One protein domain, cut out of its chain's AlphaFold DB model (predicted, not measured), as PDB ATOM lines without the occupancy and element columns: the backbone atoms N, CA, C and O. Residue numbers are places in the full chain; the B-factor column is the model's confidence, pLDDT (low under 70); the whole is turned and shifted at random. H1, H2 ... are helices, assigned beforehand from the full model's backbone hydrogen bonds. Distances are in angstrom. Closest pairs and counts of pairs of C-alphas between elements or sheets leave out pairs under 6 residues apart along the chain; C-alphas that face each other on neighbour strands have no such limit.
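This is residues 42 to 103 and 114 to 166 of the 204 residues of an uncharacterized protein of Pseudanabaena frigida (UniProt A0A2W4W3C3). Four helices form a flattened up-and-down bundle, each running against the one before, with H2 and H5 between H4 and H3; H1 slants away, packing on H4 alone. The 115 printed residues have five named helices, H1 to H5, and no named strand: all helix. The whole is compact, radius of gyration of the C-alphas 13.9 A, spanning 41 by 39 by 19 A.

H4, residues 114 to 137, touches H2, residues 64 to 78; closest C-alphas Ser 67 and Ile 124, 4.3 A. H5, residues 141 to 163, touches H3, residues 81 to 99; closest C-alphas Ala 87 and Gly 149, 4.1 A. H1, residues 42 to 57, touches residues 118 to 129 of H4 alone, at a steep tilt of 47 degrees; closest C-alphas Ala 57 and Ala 119, 4.2 A. O i to N i+4 pairs are within hydrogen-bond range throughout H2 and H3, and 11 of 12 in H1, 19 of 20 in H4, 17 of 19 in H5.

H4 measures 35.0 A, H5 34.3 A, H3 26.2 A. H1 begins at C-alpha 42 (-22.984, -40.640, -14.947); H5 ends at C-alpha 163 (-32.120, -16.734, 9.114).

Residues 104 to 113 are cut out, a C-alpha gap of 25.0 A. Residues 62 to 63, 99 to 103 and 138 to 139 have pLDDT under 70.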
ATOM      1  N   PRO A  42     -21.586 -41.058 -15.056       92.25
ATOM      2  CA  PRO A  42     -22.984 -40.640 -14.947       92.25
ATOM      3  C   PRO A  42     -23.405 -40.375 -13.498       92.25
ATOM      4  O   PRO A  42     -23.966 -39.323 -13.198       92.25
ATOM      5  N   ILE A  43     -23.074 -41.289 -12.577       91.00
ATOM      6  CA  ILE A  43     -23.405 -41.124 -11.155       91.00
ATOM      7  C   ILE A  43     -22.601 -39.966 -10.556       91.00
ATOM      8  O   ILE A  43     -23.161 -39.154  -9.819       91.00
ATOM      9  N   ALA A  44     -21.319 -39.840 -10.915       90.50
ATOM     10  CA  ALA A  44     -20.491 -38.722 -10.473       90.50
ATOM     11  C   ALA A  44     -21.063 -37.369 -10.932       90.50
ATOM     12  O   ALA A  44     -21.146 -36.437 -10.133       90.50
ATOM     13  N   GLY A  45     -21.519 -37.273 -12.184       92.06
ATOM     14  CA  GLY A  45     -22.158 -36.079 -12.736       92.06
ATOM     15  C   GLY A  45     -23.449 -35.722 -12.001       92.06
ATOM     16  O   GLY A  45     -23.607 -34.582 -11.565       92.06
ATOM     17  N   CYS A  46     -24.336 -36.698 -11.782       93.50
ATOM     18  CA  CYS A  46     -25.576 -36.490 -11.028       93.50
ATOM     19  C   CYS A  46     -25.310 -36.010  -9.594       93.50
ATOM     20  O   CYS A  46     -25.925 -35.041  -9.148       93.50
ATOM     21  N   LEU A  47     -24.372 -36.644  -8.883       93.25
ATOM     22  CA  LEU A  47     -23.998 -36.247  -7.523       93.25
ATOM     23  C   LEU A  47     -23.358 -34.858  -7.479       93.25
ATOM     24  O   LEU A  47     -23.628 -34.094  -6.555       93.25
ATOM     25  N   PHE A  48     -22.547 -34.508  -8.476       93.75
ATOM     26  CA  PHE A  48     -21.929 -33.190  -8.565       93.75
ATOM     27  C   PHE A  48     -22.965 -32.085  -8.821       93.75
ATOM     28  O   PHE A  48     -22.956 -31.061  -8.137       93.75
ATOM     29  N   VAL A  49     -23.908 -32.310  -9.741       95.00
ATOM     30  CA  VAL A  49     -25.025 -31.379  -9.988       95.00
ATOM     31  C   VAL A  49     -25.893 -31.236  -8.737       95.00
ATOM     32  O   VAL A  49     -26.242 -30.116  -8.358       95.00
ATOM     33  N   LEU A  50     -26.190 -32.348  -8.056       94.31
ATOM     34  CA  LEU A  50     -26.944 -32.339  -6.805       94.31
ATOM     35  C   LEU A  50     -26.207 -31.565  -5.702       94.31
ATOM     36  O   LEU A  50     -26.845 -30.806  -4.977       94.31
ATOM     37  N   ALA A  51     -24.880 -31.696  -5.606       92.94
ATOM     38  CA  ALA A  51     -24.059 -30.931  -4.669       92.94
ATOM     39  C   ALA A  51     -24.167 -29.425  -4.933       92.94
ATOM     40  O   ALA A  51     -24.432 -28.659  -4.013       92.94
ATOM     41  N   ILE A  52     -24.028 -28.993  -6.190       93.25
ATOM     42  CA  ILE A  52     -24.149 -27.575  -6.561       93.25
ATOM     43  C   ILE A  52     -25.550 -27.047  -6.232       93.25
ATOM     44  O   ILE A  52     -25.686 -25.974  -5.642       93.25
ATOM     45  N   ALA A  53     -26.592 -27.809  -6.568       93.00
ATOM     46  CA  ALA A  53     -27.970 -27.438  -6.261       93.00
ATOM     47  C   ALA A  53     -28.218 -27.354  -4.742       93.00
ATOM     48  O   ALA A  53     -28.924 -26.459  -4.272       93.00
ATOM     49  N   ALA A  54     -27.603 -28.239  -3.956       90.75
ATOM     50  CA  ALA A  54     -27.736 -28.264  -2.506       90.75
ATOM     51  C   ALA A  54     -27.092 -27.047  -1.816       90.75
ATOM     52  O   ALA A  54     -27.618 -26.596  -0.797       90.75
ATOM     53  N   ILE A  55     -26.026 -26.457  -2.376       90.75
ATOM     54  CA  ILE A  55     -25.427 -25.205  -1.863       90.75
ATOM     55  C   ILE A  55     -26.475 -24.087  -1.818       90.75
ATOM     56  O   ILE A  55     -26.541 -23.321  -0.857       90.75
ATOM     57  N   ALA A  56     -27.310 -24.022  -2.854       88.19
ATOM     58  CA  ALA A  56     -28.393 -23.059  -2.975       88.19
ATOM     59  C   ALA A  56     -29.612 -23.410  -2.114       88.19
ATOM     60  O   ALA A  56     -30.227 -22.538  -1.497       88.19
ATOM     61  N   ALA A  57     -29.967 -24.693  -2.094       89.25
ATOM     62  CA  ALA A  57     -31.200 -25.175  -1.496       89.25
ATOM     63  C   ALA A  57     -31.151 -25.230   0.037       89.25
ATOM     64  O   ALA A  57     -32.113 -24.828   0.690       89.25
ATOM     65  N   ILE A  58     -30.039 -25.688   0.620       88.62
ATOM     66  CA  ILE A  58     -29.937 -25.935   2.066       88.62
ATOM     67  C   ILE A  58     -30.208 -24.664   2.903       88.62
ATOM     68  O   ILE A  58     -31.004 -24.745   3.839       88.62
ATOM     69  N   PRO A  59     -29.649 -23.476   2.580       84.44
ATOM     70  CA  PRO A  59     -29.949 -22.248   3.323       84.44
ATOM     71  C   PRO A  59     -31.404 -21.769   3.206       84.44
ATOM     72  O   PRO A  59     -31.868 -21.030   4.068       84.44
ATOM     73  N   GLN A  60     -32.111 -22.144   2.133       80.94
ATOM     74  CA  GLN A  60     -33.486 -21.706   1.853       80.94
ATOM     75  C   GLN A  60     -34.551 -22.721   2.287       80.94
ATOM     76  O   GLN A  60     -35.735 -22.391   2.358       80.94
ATOM     77  N   SER A  61     -34.153 -23.965   2.539       75.94
ATOM     78  CA  SER A  61     -35.064 -25.069   2.810       75.94
ATOM     79  C   SER A  61     -35.734 -24.930   4.178       75.94
ATOM     80  O   SER A  61     -35.079 -24.887   5.219       75.94
ATOM     81  N   LEU A  62     -37.069 -24.925   4.177       67.94
ATOM     82  CA  LEU A  62     -37.887 -25.130   5.379       67.94
ATOM     83  C   LEU A  62     -38.039 -26.626   5.714       67.94
ATOM     84  O   LEU A  62     -38.425 -26.976   6.827       67.94
ATOM     85  N   GLY A  63     -37.716 -27.515   4.770       61.31
ATOM     86  CA  GLY A  63     -37.915 -28.961   4.859       61.31
ATOM     87  C   GLY A  63     -36.789 -29.740   5.528       61.31
ATOM     88  O   GLY A  63     -36.631 -30.934   5.275       61.31
ATOM     89  N   GLY A  64     -36.015 -29.088   6.392       78.44
ATOM     90  CA  GLY A  64     -34.959 -29.725   7.168       78.44
ATOM     91  C   GLY A  64     -35.433 -30.998   7.879       78.44
ATOM     92  O   GLY A  64     -34.825 -32.055   7.728       78.44
ATOM     93  N   LEU A  65     -36.588 -30.933   8.551       83.94
ATOM     94  CA  LEU A  65     -37.175 -32.081   9.251       83.94
ATOM     95  C   LEU A  65     -37.530 -33.240   8.305       83.94
ATOM     96  O   LEU A  65     -37.231 -34.392   8.611       83.94
ATOM     97  N   LEU A  66     -38.111 -32.946   7.137       86.75
ATOM     98  CA  LEU A  66     -38.433 -33.965   6.133       86.75
ATOM     99  C   LEU A  66     -37.167 -34.662   5.626       86.75
ATOM    100  O   LEU A  66     -37.164 -35.880   5.456       86.75
ATOM    101  N   SER A  67     -36.075 -33.913   5.446       86.81
ATOM    102  CA  SER A  67     -34.789 -34.493   5.053       86.81
ATOM    103  C   SER A  67     -34.218 -35.429   6.123       86.81
ATOM    104  O   SER A  67     -33.673 -36.475   5.780       86.81
ATOM    105  N   ALA A  68     -34.408 -35.112   7.408       88.88
ATOM    106  CA  ALA A  68     -33.978 -35.978   8.499       88.88
ATOM    107  C   ALA A  68     -34.808 -37.259   8.595       88.88
ATOM    108  O   ALA A  68     -34.239 -38.341   8.734       88.88
ATOM    109  N   ILE A  69     -36.133 -37.156   8.444       90.94
ATOM    110  CA  ILE A  69     -37.018 -38.327   8.383       90.94
ATOM    111  C   ILE A  69     -36.605 -39.234   7.218       90.94
ATOM    112  O   ILE A  69     -36.443 -40.437   7.409       90.94
ATOM    113  N   ALA A  70     -36.372 -38.659   6.035       91.88
ATOM    114  CA  ALA A  70     -35.925 -39.412   4.868       91.88
ATOM    115  C   ALA A  70     -34.573 -40.105   5.108       91.88
ATOM    116  O   ALA A  70     -34.408 -41.261   4.727       91.88
ATOM    117  N   ALA A  71     -33.623 -39.445   5.779       90.75
ATOM    118  CA  ALA A  71     -32.323 -40.033   6.103       90.75
ATOM    119  C   ALA A  71     -32.450 -41.234   7.053       90.75
ATOM    120  O   ALA A  71     -31.864 -42.283   6.798       90.75
ATOM    121  N   VAL A  72     -33.240 -41.100   8.124       91.69
ATOM    122  CA  VAL A  72     -33.463 -42.177   9.105       91.69
ATOM    123  C   VAL A  72     -34.210 -43.348   8.469       91.69
ATOM    124  O   VAL A  72     -33.798 -44.495   8.635       91.69
ATOM    125  N   ALA A  73     -35.252 -43.073   7.680       91.94
ATOM    126  CA  ALA A  73     -35.969 -44.102   6.930       91.94
ATOM    127  C   ALA A  73     -35.034 -44.852   5.967       91.94
ATOM    128  O   ALA A  73     -35.120 -46.072   5.835       91.94
ATOM    129  N   ASN A  74     -34.095 -44.138   5.344       91.19
ATOM    130  CA  ASN A  74     -33.111 -44.742   4.459       91.19
ATOM    131  C   ASN A  74     -32.127 -45.663   5.207       91.19
ATOM    132  O   ASN A  74     -31.798 -46.735   4.700       91.19
ATOM    133  N   VAL A  75     -31.704 -45.286   6.422       90.75
ATOM    134  CA  VAL A  75     -30.896 -46.154   7.302       90.75
ATOM    135  C   VAL A  75     -31.680 -47.399   7.709       90.75
ATOM    136  O   VAL A  75     -31.137 -48.498   7.654       90.75
ATOM    137  N   TYR A  76     -32.957 -47.250   8.073       91.75
ATOM    138  CA  TYR A  76     -33.818 -48.386   8.411       91.75
ATOM    139  C   TYR A  76     -33.946 -49.380   7.252       91.75
ATOM    140  O   TYR A  76     -33.864 -50.585   7.466       91.75
ATOM    141  N   TRP A  77     -34.105 -48.874   6.026       91.81
ATOM    142  CA  TRP A  77     -34.289 -49.704   4.836       91.81
ATOM    143  C   TRP A  77     -33.049 -50.530   4.460       91.81
ATOM    144  O   TRP A  77     -33.183 -51.634   3.940       91.81
ATOM    145  N   HIS A  78     -31.847 -49.999   4.698       88.31
ATOM    146  CA  HIS A  78     -30.592 -50.610   4.239       88.31
ATOM    147  C   HIS A  78     -29.785 -51.305   5.343       88.31
ATOM    148  O   HIS A  78     -28.849 -52.036   5.026       88.31
ATOM    149  N   SER A  79     -30.125 -51.072   6.609       85.31
ATOM    150  CA  SER A  79     -29.454 -51.673   7.763       85.31
ATOM    151  C   SER A  79     -30.465 -52.455   8.609       85.31
ATOM    152  O   SER A  79     -30.862 -53.557   8.243       85.31
ATOM    153  N   ASP A  80     -30.893 -51.901   9.743       88.25
ATOM    154  CA  ASP A  80     -31.793 -52.530  10.706       88.25
ATOM    155  C   ASP A  80     -32.376 -51.476  11.665       88.25
ATOM    156  O   ASP A  80     -31.976 -50.305  11.677       88.25
ATOM    157  N   LEU A  81     -33.319 -51.906  12.510       91.50
ATOM    158  CA  LEU A  81     -33.993 -51.037  13.475       91.50
ATOM    159  C   LEU A  81     -33.020 -50.375  14.461       91.50
ATOM    160  O   LEU A  81     -33.191 -49.197  14.775       91.50
ATOM    161  N   THR A  82     -31.994 -51.087  14.925       92.88
ATOM    162  CA  THR A  82     -31.039 -50.562  15.914       92.88
ATOM    163  C   THR A  82     -30.256 -49.398  15.325       92.88
ATOM    164  O   THR A  82     -30.154 -48.334  15.932       92.88
ATOM    165  N   ASN A  83     -29.763 -49.565  14.099       90.31
ATOM    166  CA  ASN A  83     -29.035 -48.526  13.381       90.31
ATOM    167  C   ASN A  83     -29.914 -47.311  13.054       90.31
ATOM    168  O   ASN A  83     -29.485 -46.171  13.237       90.31
ATOM    169  N   SER A  84     -31.173 -47.537  12.678       92.75
ATOM    170  CA  SER A  84     -32.160 -46.461  12.529       92.75
ATOM    171  C   SER A  84     -32.366 -45.679  13.832       92.75
ATOM    172  O   SER A  84     -32.370 -44.449  13.820       92.75
ATOM    173  N   LEU A  85     -32.497 -46.372  14.968       94.06
ATOM    174  CA  LEU A  85     -32.654 -45.736  16.280       94.06
ATOM    175  C   LEU A  85     -31.411 -44.932  16.680       94.06
ATOM    176  O   LEU A  85     -31.551 -43.827  17.199       94.06
ATOM    177  N   ILE A  86     -30.208 -45.435  16.389       93.75
ATOM    178  CA  ILE A  86     -28.953 -44.700  16.610       93.75
ATOM    179  C   ILE A  86     -28.921 -43.423  15.761       93.75
ATOM    180  O   ILE A  86     -28.604 -42.353  16.281       93.75
ATOM    181  N   ALA A  87     -29.284 -43.506  14.477       93.50
ATOM    182  CA  ALA A  87     -29.340 -42.343  13.593       93.50
ATOM    183  C   ALA A  87     -30.381 -41.317  14.064       93.50
ATOM    184  O   ALA A  87     -30.089 -40.121  14.127       93.50
ATOM    185  N   ALA A  88     -31.570 -41.777  14.456       93.56
ATOM    186  CA  ALA A  88     -32.618 -40.932  15.020       93.56
ATOM    187  C   ALA A  88     -32.164 -40.253  16.319       93.56
ATOM    188  O   ALA A  88     -32.364 -39.050  16.481       93.56
ATOM    189  N   PHE A  89     -31.505 -40.989  17.216       94.75
ATOM    190  CA  PHE A  89     -30.976 -40.448  18.466       94.75
ATOM    191  C   PHE A  89     -29.885 -39.402  18.214       94.75
ATOM    192  O   PHE A  89     -29.954 -38.304  18.763       94.75
ATOM    193  N   ALA A  90     -28.922 -39.686  17.333       93.25
ATOM    194  CA  ALA A  90     -27.888 -38.725  16.949       93.25
ATOM    195  C   ALA A  90     -28.495 -37.460  16.316       93.25
ATOM    196  O   ALA A  90     -28.113 -36.343  16.672       93.25
ATOM    197  N   CYS A  91     -29.488 -37.624  15.437       93.12
ATOM    198  CA  CYS A  91     -30.230 -36.512  14.850       93.12
ATOM    199  C   CYS A  91     -30.945 -35.680  15.920       93.12
ATOM    200  O   CYS A  91     -30.850 -34.454  15.896       93.12
ATOM    201  N   LEU A  92     -31.623 -36.326  16.874       91.19
ATOM    202  CA  LEU A  92     -32.323 -35.662  17.972       91.19
ATOM    203  C   LEU A  92     -31.351 -34.881  18.863       91.19
ATOM    204  O   LEU A  92     -31.630 -33.735  19.204       91.19
ATOM    205  N   VAL A  93     -30.199 -35.460  19.207       90.31
ATOM    206  CA  VAL A  93     -29.168 -34.784  20.009       90.31
ATOM    207  C   VAL A  93     -28.679 -33.521  19.303       90.31
ATOM    208  O   VAL A  93     -28.671 -32.450  19.911       90.31
ATOM    209  N   ILE A  94     -28.328 -33.610  18.017       89.31
ATOM    210  CA  ILE A  94     -27.902 -32.437  17.241       89.31
ATOM    211  C   ILE A  94     -29.030 -31.409  17.143       89.31
ATOM    212  O   ILE A  94     -28.799 -30.231  17.412       89.31
ATOM    213  N   TYR A  95     -30.250 -31.853  16.836       84.88
ATOM    214  CA  TYR A  95     -31.436 -31.003  16.762       84.88
ATOM    215  C   TYR A  95     -31.662 -30.231  18.069       84.88
ATOM    216  O   TYR A  95     -31.801 -29.007  18.046       84.88
ATOM    217  N   LEU A  96     -31.630 -30.915  19.217       83.56
ATOM    218  CA  LEU A  96     -31.810 -30.311  20.537       83.56
ATOM    219  C   LEU A  96     -30.697 -29.310  20.861       83.56
ATOM    220  O   LEU A  96     -30.991 -28.199  21.299       83.56
ATOM    221  N   LEU A  97     -29.434 -29.653  20.594       80.69
ATOM    222  CA  LEU A  97     -28.302 -28.741  20.797       80.69
ATOM    223  C   LEU A  97     -28.396 -27.487  19.910       80.69
ATOM    224  O   LEU A  97     -27.944 -26.406  20.297       80.69
ATOM    225  N   GLY A  98     -28.989 -27.614  18.723       71.44
ATOM    226  CA  GLY A  98     -29.141 -26.512  17.782       71.44
ATOM    227  C   GLY A  98     -30.336 -25.595  18.049       71.44
ATOM    228  O   GLY A  98     -30.210 -24.388  17.825       71.44
ATOM    229  N   PHE A  99     -31.465 -26.132  18.530       69.75
ATOM    230  CA  PHE A  99     -32.734 -25.400  18.682       69.75
ATOM    231  C   PHE A  99     -32.918 -24.655  20.010       69.75
ATOM    232  O   PHE A  99     -33.813 -23.820  20.088       69.75
ATOM    233  N   GLN A 100     -32.077 -24.873  21.027       64.44
ATOM    234  CA  GLN A 100     -32.252 -24.297  22.376       64.44
ATOM    235  C   GLN A 100     -32.409 -22.750  22.456       64.44
ATOM    236  O   GLN A 100     -32.862 -22.257  23.476       64.44
ATOM    237  N   ASP A 101     -32.073 -21.988  21.400       54.66
ATOM    238  CA  ASP A 101     -32.095 -20.503  21.336       54.66
ATOM    239  C   ASP A 101     -32.834 -20.002  20.083       54.66
ATOM    240  O   ASP A 101     -32.908 -18.798  19.831       54.66
ATOM    241  N   VAL A 102     -33.367 -20.907  19.257       60.41
ATOM    242  CA  VAL A 102     -34.107 -20.530  18.055       60.41
ATOM    243  C   VAL A 102     -35.521 -20.173  18.498       60.41
ATOM    244  O   VAL A 102     -36.324 -21.055  18.795       60.41
ATOM    245  N   ARG A 103     -35.828 -18.873  18.582       57.31
ATOM    246  CA  ARG A 103     -37.176 -18.400  18.926       57.31
ATOM    247  C   ARG A 103     -38.153 -18.860  17.851       57.31
ATOM    248  O   ARG A 103     -38.140 -18.328  16.745       57.31
ATOM    249  N   ILE A 114     -42.926 -21.692  -4.190       86.25
ATOM    250  CA  ILE A 114     -42.450 -22.736  -5.121       86.25
ATOM    251  C   ILE A 114     -40.937 -22.952  -4.965       86.25
ATOM    252  O   ILE A 114     -40.456 -24.084  -5.012       86.25
ATOM    253  N   VAL A 115     -40.188 -21.875  -4.714       85.12
ATOM    254  CA  VAL A 115     -38.737 -21.932  -4.495       85.12
ATOM    255  C   VAL A 115     -38.392 -22.695  -3.211       85.12
ATOM    256  O   VAL A 115     -37.476 -23.511  -3.219       85.12
ATOM    257  N   GLU A 116     -39.151 -22.502  -2.127       83.12
ATOM    258  CA  GLU A 116     -38.950 -23.218  -0.856       83.12
ATOM    259  C   GLU A 116     -39.284 -24.714  -0.995       83.12
ATOM    260  O   GLU A 116     -38.615 -25.562  -0.396       83.12
ATOM    261  N   ILE A 117     -40.278 -25.054  -1.824       86.62
ATOM    262  CA  ILE A 117     -40.640 -26.445  -2.140       86.62
ATOM    263  C   ILE A 117     -39.517 -27.118  -2.935       86.62
ATOM    264  O   ILE A 117     -39.052 -28.192  -2.550       86.62
ATOM    265  N   LEU A 118     -39.031 -26.482  -4.006       88.88
ATOM    266  CA  LEU A 118     -37.915 -27.009  -4.797       88.88
ATOM    267  C   LEU A 118     -36.645 -27.157  -3.950       88.88
ATOM    268  O   LEU A 118     -35.996 -28.202  -3.997       88.88
ATOM    269  N   ALA A 119     -36.330 -26.161  -3.117       88.81
ATOM    270  CA  ALA A 119     -35.210 -26.229  -2.183       88.81
ATOM    271  C   ALA A 119     -35.359 -27.397  -1.193       88.81
ATOM    272  O   ALA A 119     -34.394 -28.109  -0.908       88.81
ATOM    273  N   THR A 120     -36.575 -27.651  -0.713       88.94
ATOM    274  CA  THR A 120     -36.869 -28.790   0.162       88.94
ATOM    275  C   THR A 120     -36.619 -30.122  -0.542       88.94
ATOM    276  O   THR A 120     -35.921 -30.972   0.008       88.94
ATOM    277  N   ILE A 121     -37.115 -30.292  -1.770       91.62
ATOM    278  CA  ILE A 121     -36.920 -31.519  -2.558       91.62
ATOM    279  C   ILE A 121     -35.429 -31.774  -2.803       91.62
ATOM    280  O   ILE A 121     -34.952 -32.883  -2.571       91.62
ATOM    281  N   ILE A 122     -34.680 -30.744  -3.209       93.31
ATOM    282  CA  ILE A 122     -33.230 -30.845  -3.437       93.31
ATOM    283  C   ILE A 122     -32.503 -31.211  -2.139       93.31
ATOM    284  O   ILE A 122     -31.616 -32.060  -2.153       93.31
ATOM    285  N   THR A 123     -32.897 -30.616  -1.012       92.44
ATOM    286  CA  THR A 123     -32.304 -30.916   0.299       92.44
ATOM    287  C   THR A 123     -32.558 -32.367   0.702       92.44
ATOM    288  O   THR A 123     -31.632 -33.047   1.129       92.44
ATOM    289  N   ILE A 124     -33.783 -32.873   0.520       92.50
ATOM    290  CA  ILE A 124     -34.119 -34.279   0.784       92.50
ATOM    291  C   ILE A 124     -33.285 -35.200  -0.109       92.50
ATOM    292  O   ILE A 124     -32.641 -36.117   0.398       92.50
ATOM    293  N   ALA A 125     -33.253 -34.937  -1.419       94.00
ATOM    294  CA  ALA A 125     -32.487 -35.732  -2.373       94.00
ATOM    295  C   ALA A 125     -30.991 -35.758  -2.021       94.00
ATOM    296  O   ALA A 125     -30.376 -36.821  -2.037       94.00
ATOM    297  N   PHE A 126     -30.423 -34.611  -1.641       94.31
ATOM    298  CA  PHE A 126     -29.037 -34.505  -1.193       94.31
ATOM    299  C   PHE A 126     -28.781 -35.311   0.083       94.31
ATOM    300  O   PHE A 126     -27.858 -36.123   0.113       94.31
ATOM    301  N   THR A 127     -29.609 -35.152   1.118       93.25
ATOM    302  CA  THR A 127     -29.450 -35.889   2.380       93.25
ATOM    303  C   THR A 127     -29.551 -37.401   2.170       93.25
ATOM    304  O   THR A 127     -28.738 -38.154   2.708       93.25
ATOM    305  N   VAL A 128     -30.506 -37.857   1.351       93.31
ATOM    306  CA  VAL A 128     -30.653 -39.277   0.997       93.31
ATOM    307  C   VAL A 128     -29.433 -39.775   0.224       93.31
ATOM    308  O   VAL A 128     -28.899 -40.831   0.562       93.31
ATOM    309  N   ALA A 129     -28.947 -39.011  -0.759       93.50
ATOM    310  CA  ALA A 129     -27.748 -39.365  -1.510       93.50
ATOM    311  C   ALA A 129     -26.534 -39.525  -0.582       93.50
ATOM    312  O   ALA A 129     -25.864 -40.554  -0.628       93.50
ATOM    313  N   ILE A 130     -26.295 -38.571   0.324       92.75
ATOM    314  CA  ILE A 130     -25.213 -38.666   1.315       92.75
ATOM    315  C   ILE A 130     -25.373 -39.915   2.187       92.75
ATOM    316  O   ILE A 130     -24.411 -40.672   2.337       92.75
ATOM    317  N   ALA A 131     -26.577 -40.177   2.701       91.62
ATOM    318  CA  ALA A 131     -26.846 -41.359   3.512       91.62
ATOM    319  C   ALA A 131     -26.517 -42.666   2.769       91.62
ATOM    320  O   ALA A 131     -25.833 -43.523   3.325       91.62
ATOM    321  N   LEU A 132     -26.915 -42.790   1.497       91.75
ATOM    322  CA  LEU A 132     -26.574 -43.952   0.670       91.75
ATOM    323  C   LEU A 132     -25.059 -44.094   0.483       91.75
ATOM    324  O   LEU A 132     -24.518 -45.183   0.668       91.75
ATOM    325  N   THR A 133     -24.357 -43.001   0.168       90.94
ATOM    326  CA  THR A 133     -22.898 -43.060  -0.032       90.94
ATOM    327  C   THR A 133     -22.139 -43.443   1.239       90.94
ATOM    328  O   THR A 133     -21.094 -44.087   1.146       90.94
ATOM    329  N   LEU A 134     -22.636 -43.069   2.424       89.69
ATOM    330  CA  LEU A 134     -22.056 -43.474   3.707       89.69
ATOM    331  C   LEU A 134     -22.289 -44.964   3.974       89.69
ATOM    332  O   LEU A 134     -21.339 -45.686   4.277       89.69
ATOM    333  N   LEU A 135     -23.525 -45.436   3.789       87.50
ATOM    334  CA  LEU A 135     -23.892 -46.837   4.011       87.50
ATOM    335  C   LEU A 135     -23.133 -47.803   3.092       87.50
ATOM    336  O   LEU A 135     -22.804 -48.906   3.513       87.50
ATOM    337  N   GLN A 136     -22.819 -47.390   1.862       82.75
ATOM    338  CA  GLN A 136     -22.153 -48.251   0.879       82.75
ATOM    339  C   GLN A 136     -20.629 -48.379   1.054       82.75
ATOM    340  O   GLN A 136     -20.058 -49.341   0.549       82.75
ATOM    341  N   ASN A 137     -19.948 -47.432   1.714       74.62
ATOM    342  CA  ASN A 137     -18.473 -47.346   1.660       74.62
ATOM    343  C   ASN A 137     -17.752 -47.476   3.006       74.62
ATOM    344  O   ASN A 137     -16.521 -47.474   3.031       74.62
ATOM    345  N   VAL A 138     -18.473 -47.573   4.120       68.94
ATOM    346  CA  VAL A 138     -17.867 -47.707   5.451       68.94
ATOM    347  C   VAL A 138     -18.338 -49.000   6.093       68.94
ATOM    348  O   VAL A 138     -19.534 -49.237   6.237       68.94
ATOM    349  N   THR A 139     -17.377 -49.817   6.516       63.47
ATOM    350  CA  THR A 139     -17.601 -51.143   7.109       63.47
ATOM    351  C   THR A 139     -18.212 -51.092   8.513       63.47
ATOM    352  O   THR A 139     -18.821 -52.064   8.954       63.47
ATOM    353  N   THR A 140     -18.099 -49.970   9.229       75.00
ATOM    354  CA  THR A 140     -18.654 -49.787  10.580       75.00
ATOM    355  C   THR A 140     -20.062 -49.183  10.548       75.00
ATOM    356  O   THR A 140     -20.261 -47.976  10.682       75.00
ATOM    357  N   ILE A 141     -21.069 -50.055  10.427       76.38
ATOM    358  CA  ILE A 141     -22.483 -49.681  10.218       76.38
ATOM    359  C   ILE A 141     -23.025 -48.737  11.313       76.38
ATOM    360  O   ILE A 141     -23.719 -47.771  11.006       76.38
ATOM    361  N   TRP A 142     -22.661 -48.943  12.583       81.69
ATOM    362  CA  TRP A 142     -23.119 -48.083  13.688       81.69
ATOM    363  C   TRP A 142     -22.565 -46.651  13.610       81.69
ATOM    364  O   TRP A 142     -23.256 -45.691  13.948       81.69
ATOM    365  N   LEU A 143     -21.331 -46.497  13.124       86.62
ATOM    366  CA  LEU A 143     -20.659 -45.205  12.980       86.62
ATOM    367  C   LEU A 143     -21.273 -44.412  11.816       86.62
ATOM    368  O   LEU A 143     -21.464 -43.200  11.931       86.62
ATOM    369  N   ASN A 144     -21.691 -45.109  10.752       88.12
ATOM    370  CA  ASN A 144     -22.474 -44.524   9.659       88.12
ATOM    371  C   ASN A 144     -23.809 -43.989  10.148       88.12
ATOM    372  O   ASN A 144     -24.170 -42.869   9.809       88.12
ATOM    373  N   SER A 145     -24.523 -44.754  10.973       90.75
ATOM    374  CA  SER A 145     -25.803 -44.328  11.540       90.75
ATOM    375  C   SER A 145     -25.662 -43.024  12.328       90.75
ATOM    376  O   SER A 145     -26.444 -42.094  12.124       90.75
ATOM    377  N   ILE A 146     -24.619 -42.906  13.162       92.00
ATOM    378  CA  ILE A 146     -24.317 -41.666  13.894       92.00
ATOM    379  C   ILE A 146     -24.004 -40.521  12.925       92.00
ATOM    380  O   ILE A 146     -24.566 -39.436  13.069       92.00
ATOM    381  N   ALA A 147     -23.140 -40.750  11.932       91.94
ATOM    382  CA  ALA A 147     -22.759 -39.728  10.960       91.94
ATOM    383  C   ALA A 147     -23.964 -39.229  10.147       91.94
ATOM    384  O   ALA A 147     -24.167 -38.023  10.023       91.94
ATOM    385  N   ILE A 148     -24.804 -40.142   9.653       93.31
ATOM    386  CA  ILE A 148     -26.025 -39.823   8.903       93.31
ATOM    387  C   ILE A 148     -26.990 -39.028   9.780       93.31
ATOM    388  O   ILE A 148     -27.478 -37.983   9.349       93.31
ATOM    389  N   GLY A 149     -27.219 -39.476  11.018       92.06
ATOM    390  CA  GLY A 149     -28.051 -38.763  11.983       92.06
ATOM    391  C   GLY A 149     -27.531 -37.356  12.281       92.06
ATOM    392  O   GLY A 149     -28.303 -36.398  12.281       92.06
ATOM    393  N   ALA A 150     -26.220 -37.200  12.462       92.25
ATOM    394  CA  ALA A 150     -25.606 -35.906  12.735       92.25
ATOM    395  C   ALA A 150     -25.696 -34.939  11.542       92.25
ATOM    396  O   ALA A 150     -26.031 -33.768  11.728       92.25
ATOM    397  N   ILE A 151     -25.454 -35.424  10.319       92.56
ATOM    398  CA  ILE A 151     -25.601 -34.640   9.084       92.56
ATOM    399  C   ILE A 151     -27.061 -34.225   8.890       92.56
ATOM    400  O   ILE A 151     -27.338 -33.054   8.637       92.56
ATOM    401  N   ALA A 152     -27.995 -35.164   9.047       92.19
ATOM    402  CA  ALA A 152     -29.425 -34.899   8.968       92.19
ATOM    403  C   ALA A 152     -29.849 -33.823   9.977       92.19
ATOM    404  O   ALA A 152     -30.472 -32.832   9.593       92.19
ATOM    405  N   GLY A 153     -29.433 -33.958  11.240       89.81
ATOM    406  CA  GLY A 153     -29.667 -32.958  12.279       89.81
ATOM    407  C   GLY A 153     -29.091 -31.589  11.909       89.81
ATOM    408  O   GLY A 153     -29.791 -30.581  12.000       89.81
ATOM    409  N   ALA A 154     -27.856 -31.533  11.409       90.12
ATOM    410  CA  ALA A 154     -27.220 -30.286  10.980       90.12
ATOM    411  C   ALA A 154     -27.978 -29.595   9.831       90.12
ATOM    412  O   ALA A 154     -28.212 -28.383   9.877       90.12
ATOM    413  N   ILE A 155     -28.423 -30.364   8.833       89.69
ATOM    414  CA  ILE A 155     -29.231 -29.864   7.711       89.69
ATOM    415  C   ILE A 155     -30.585 -29.336   8.205       89.69
ATOM    416  O   ILE A 155     -31.079 -28.342   7.674       89.69
ATOM    417  N   THR A 156     -31.165 -29.932   9.255       86.88
ATOM    418  CA  THR A 156     -32.434 -29.432   9.812       86.88
ATOM    419  C   THR A 156     -32.326 -28.039  10.430       86.88
ATOM    420  O   THR A 156     -33.291 -27.276  10.425       86.88
ATOM    421  N   LEU A 157     -31.148 -27.710  10.955       85.88
ATOM    422  CA  LEU A 157     -30.897 -26.516  11.752       85.88
ATOM    423  C   LEU A 157     -30.406 -25.336  10.928       85.88
ATOM    424  O   LEU A 157     -30.771 -24.194  11.207       85.88
ATOM    425  N   ILE A 158     -29.560 -25.606   9.936       85.50
ATOM    426  CA  ILE A 158     -28.769 -24.583   9.252       85.50
ATOM    427  C   ILE A 158     -29.635 -23.486   8.619       85.50
ATOM    428  O   ILE A 158     -29.331 -22.312   8.800       85.50
ATOM    429  N   GLY A 159     -30.740 -23.832   7.949       80.06
ATOM    430  CA  GLY A 159     -31.609 -22.851   7.293       80.06
ATOM    431  C   GLY A 159     -32.228 -21.876   8.296       80.06
ATOM    432  O   GLY A 159     -32.191 -20.661   8.104       80.06
ATOM    433  N   LYS A 160     -32.714 -22.396   9.431       78.25
ATOM    434  CA  LYS A 160     -33.236 -21.561  10.519       78.25
ATOM    435  C   LYS A 160     -32.127 -20.745  11.169       78.25
ATOM    436  O   LYS A 160     -32.276 -19.538  11.278       78.25
ATOM    437  N   GLN A 161     -31.007 -21.358  11.546       79.00
ATOM    438  CA  GLN A 161     -29.890 -20.661  12.197       79.00
ATOM    439  C   GLN A 161     -29.329 -19.519  11.337       79.00
ATOM    440  O   GLN A 161     -29.045 -18.445  11.864       79.00
ATOM    441  N   LEU A 162     -29.229 -19.719  10.021       78.62
ATOM    442  CA  LEU A 162     -28.801 -18.686   9.078       78.62
ATOM    443  C   LEU A 162     -29.794 -17.524   8.995       78.62
ATOM    444  O   LEU A 162     -29.357 -16.384   8.910       78.62
ATOM    445  N   ALA A 163     -31.102 -17.786   9.091       74.50
ATOM    446  CA  ALA A 163     -32.120 -16.734   9.114       74.50
ATOM    447  C   ALA A 163     -32.058 -15.841  10.371       74.50
ATOM    448  O   ALA A 163     -32.457 -14.685  10.299       74.50
ATOM    449  N   TYR A 164     -31.549 -16.352  11.501       73.19
ATOM    450  CA  TYR A 164     -31.312 -15.559  12.724       73.19
ATOM    451  C   TYR A 164     -29.918 -14.935  12.784       73.19
ATOM    452  O   TYR A 164     -29.609 -14.201  13.719       73.19
ATOM    453  N   THR A 165     -29.045 -15.252  11.830       71.25
ATOM    454  CA  THR A 165     -27.771 -14.553  11.717       71.25
ATOM    455  C   THR A 165     -28.091 -13.293  10.921       71.25
ATOM    456  O   THR A 165     -28.452 -13.428   9.759       71.25
ATOM    457  N   ASP A 166     -27.995 -12.095  11.507       70.38
ATOM    458  CA  ASP A 166     -28.321 -10.785  10.882       70.38
ATOM    459  C   ASP A 166     -27.430 -10.416   9.663       70.38
ATOM    460  O   ASP A 166     -27.154  -9.256   9.354       70.38
TER     461      ASP A 166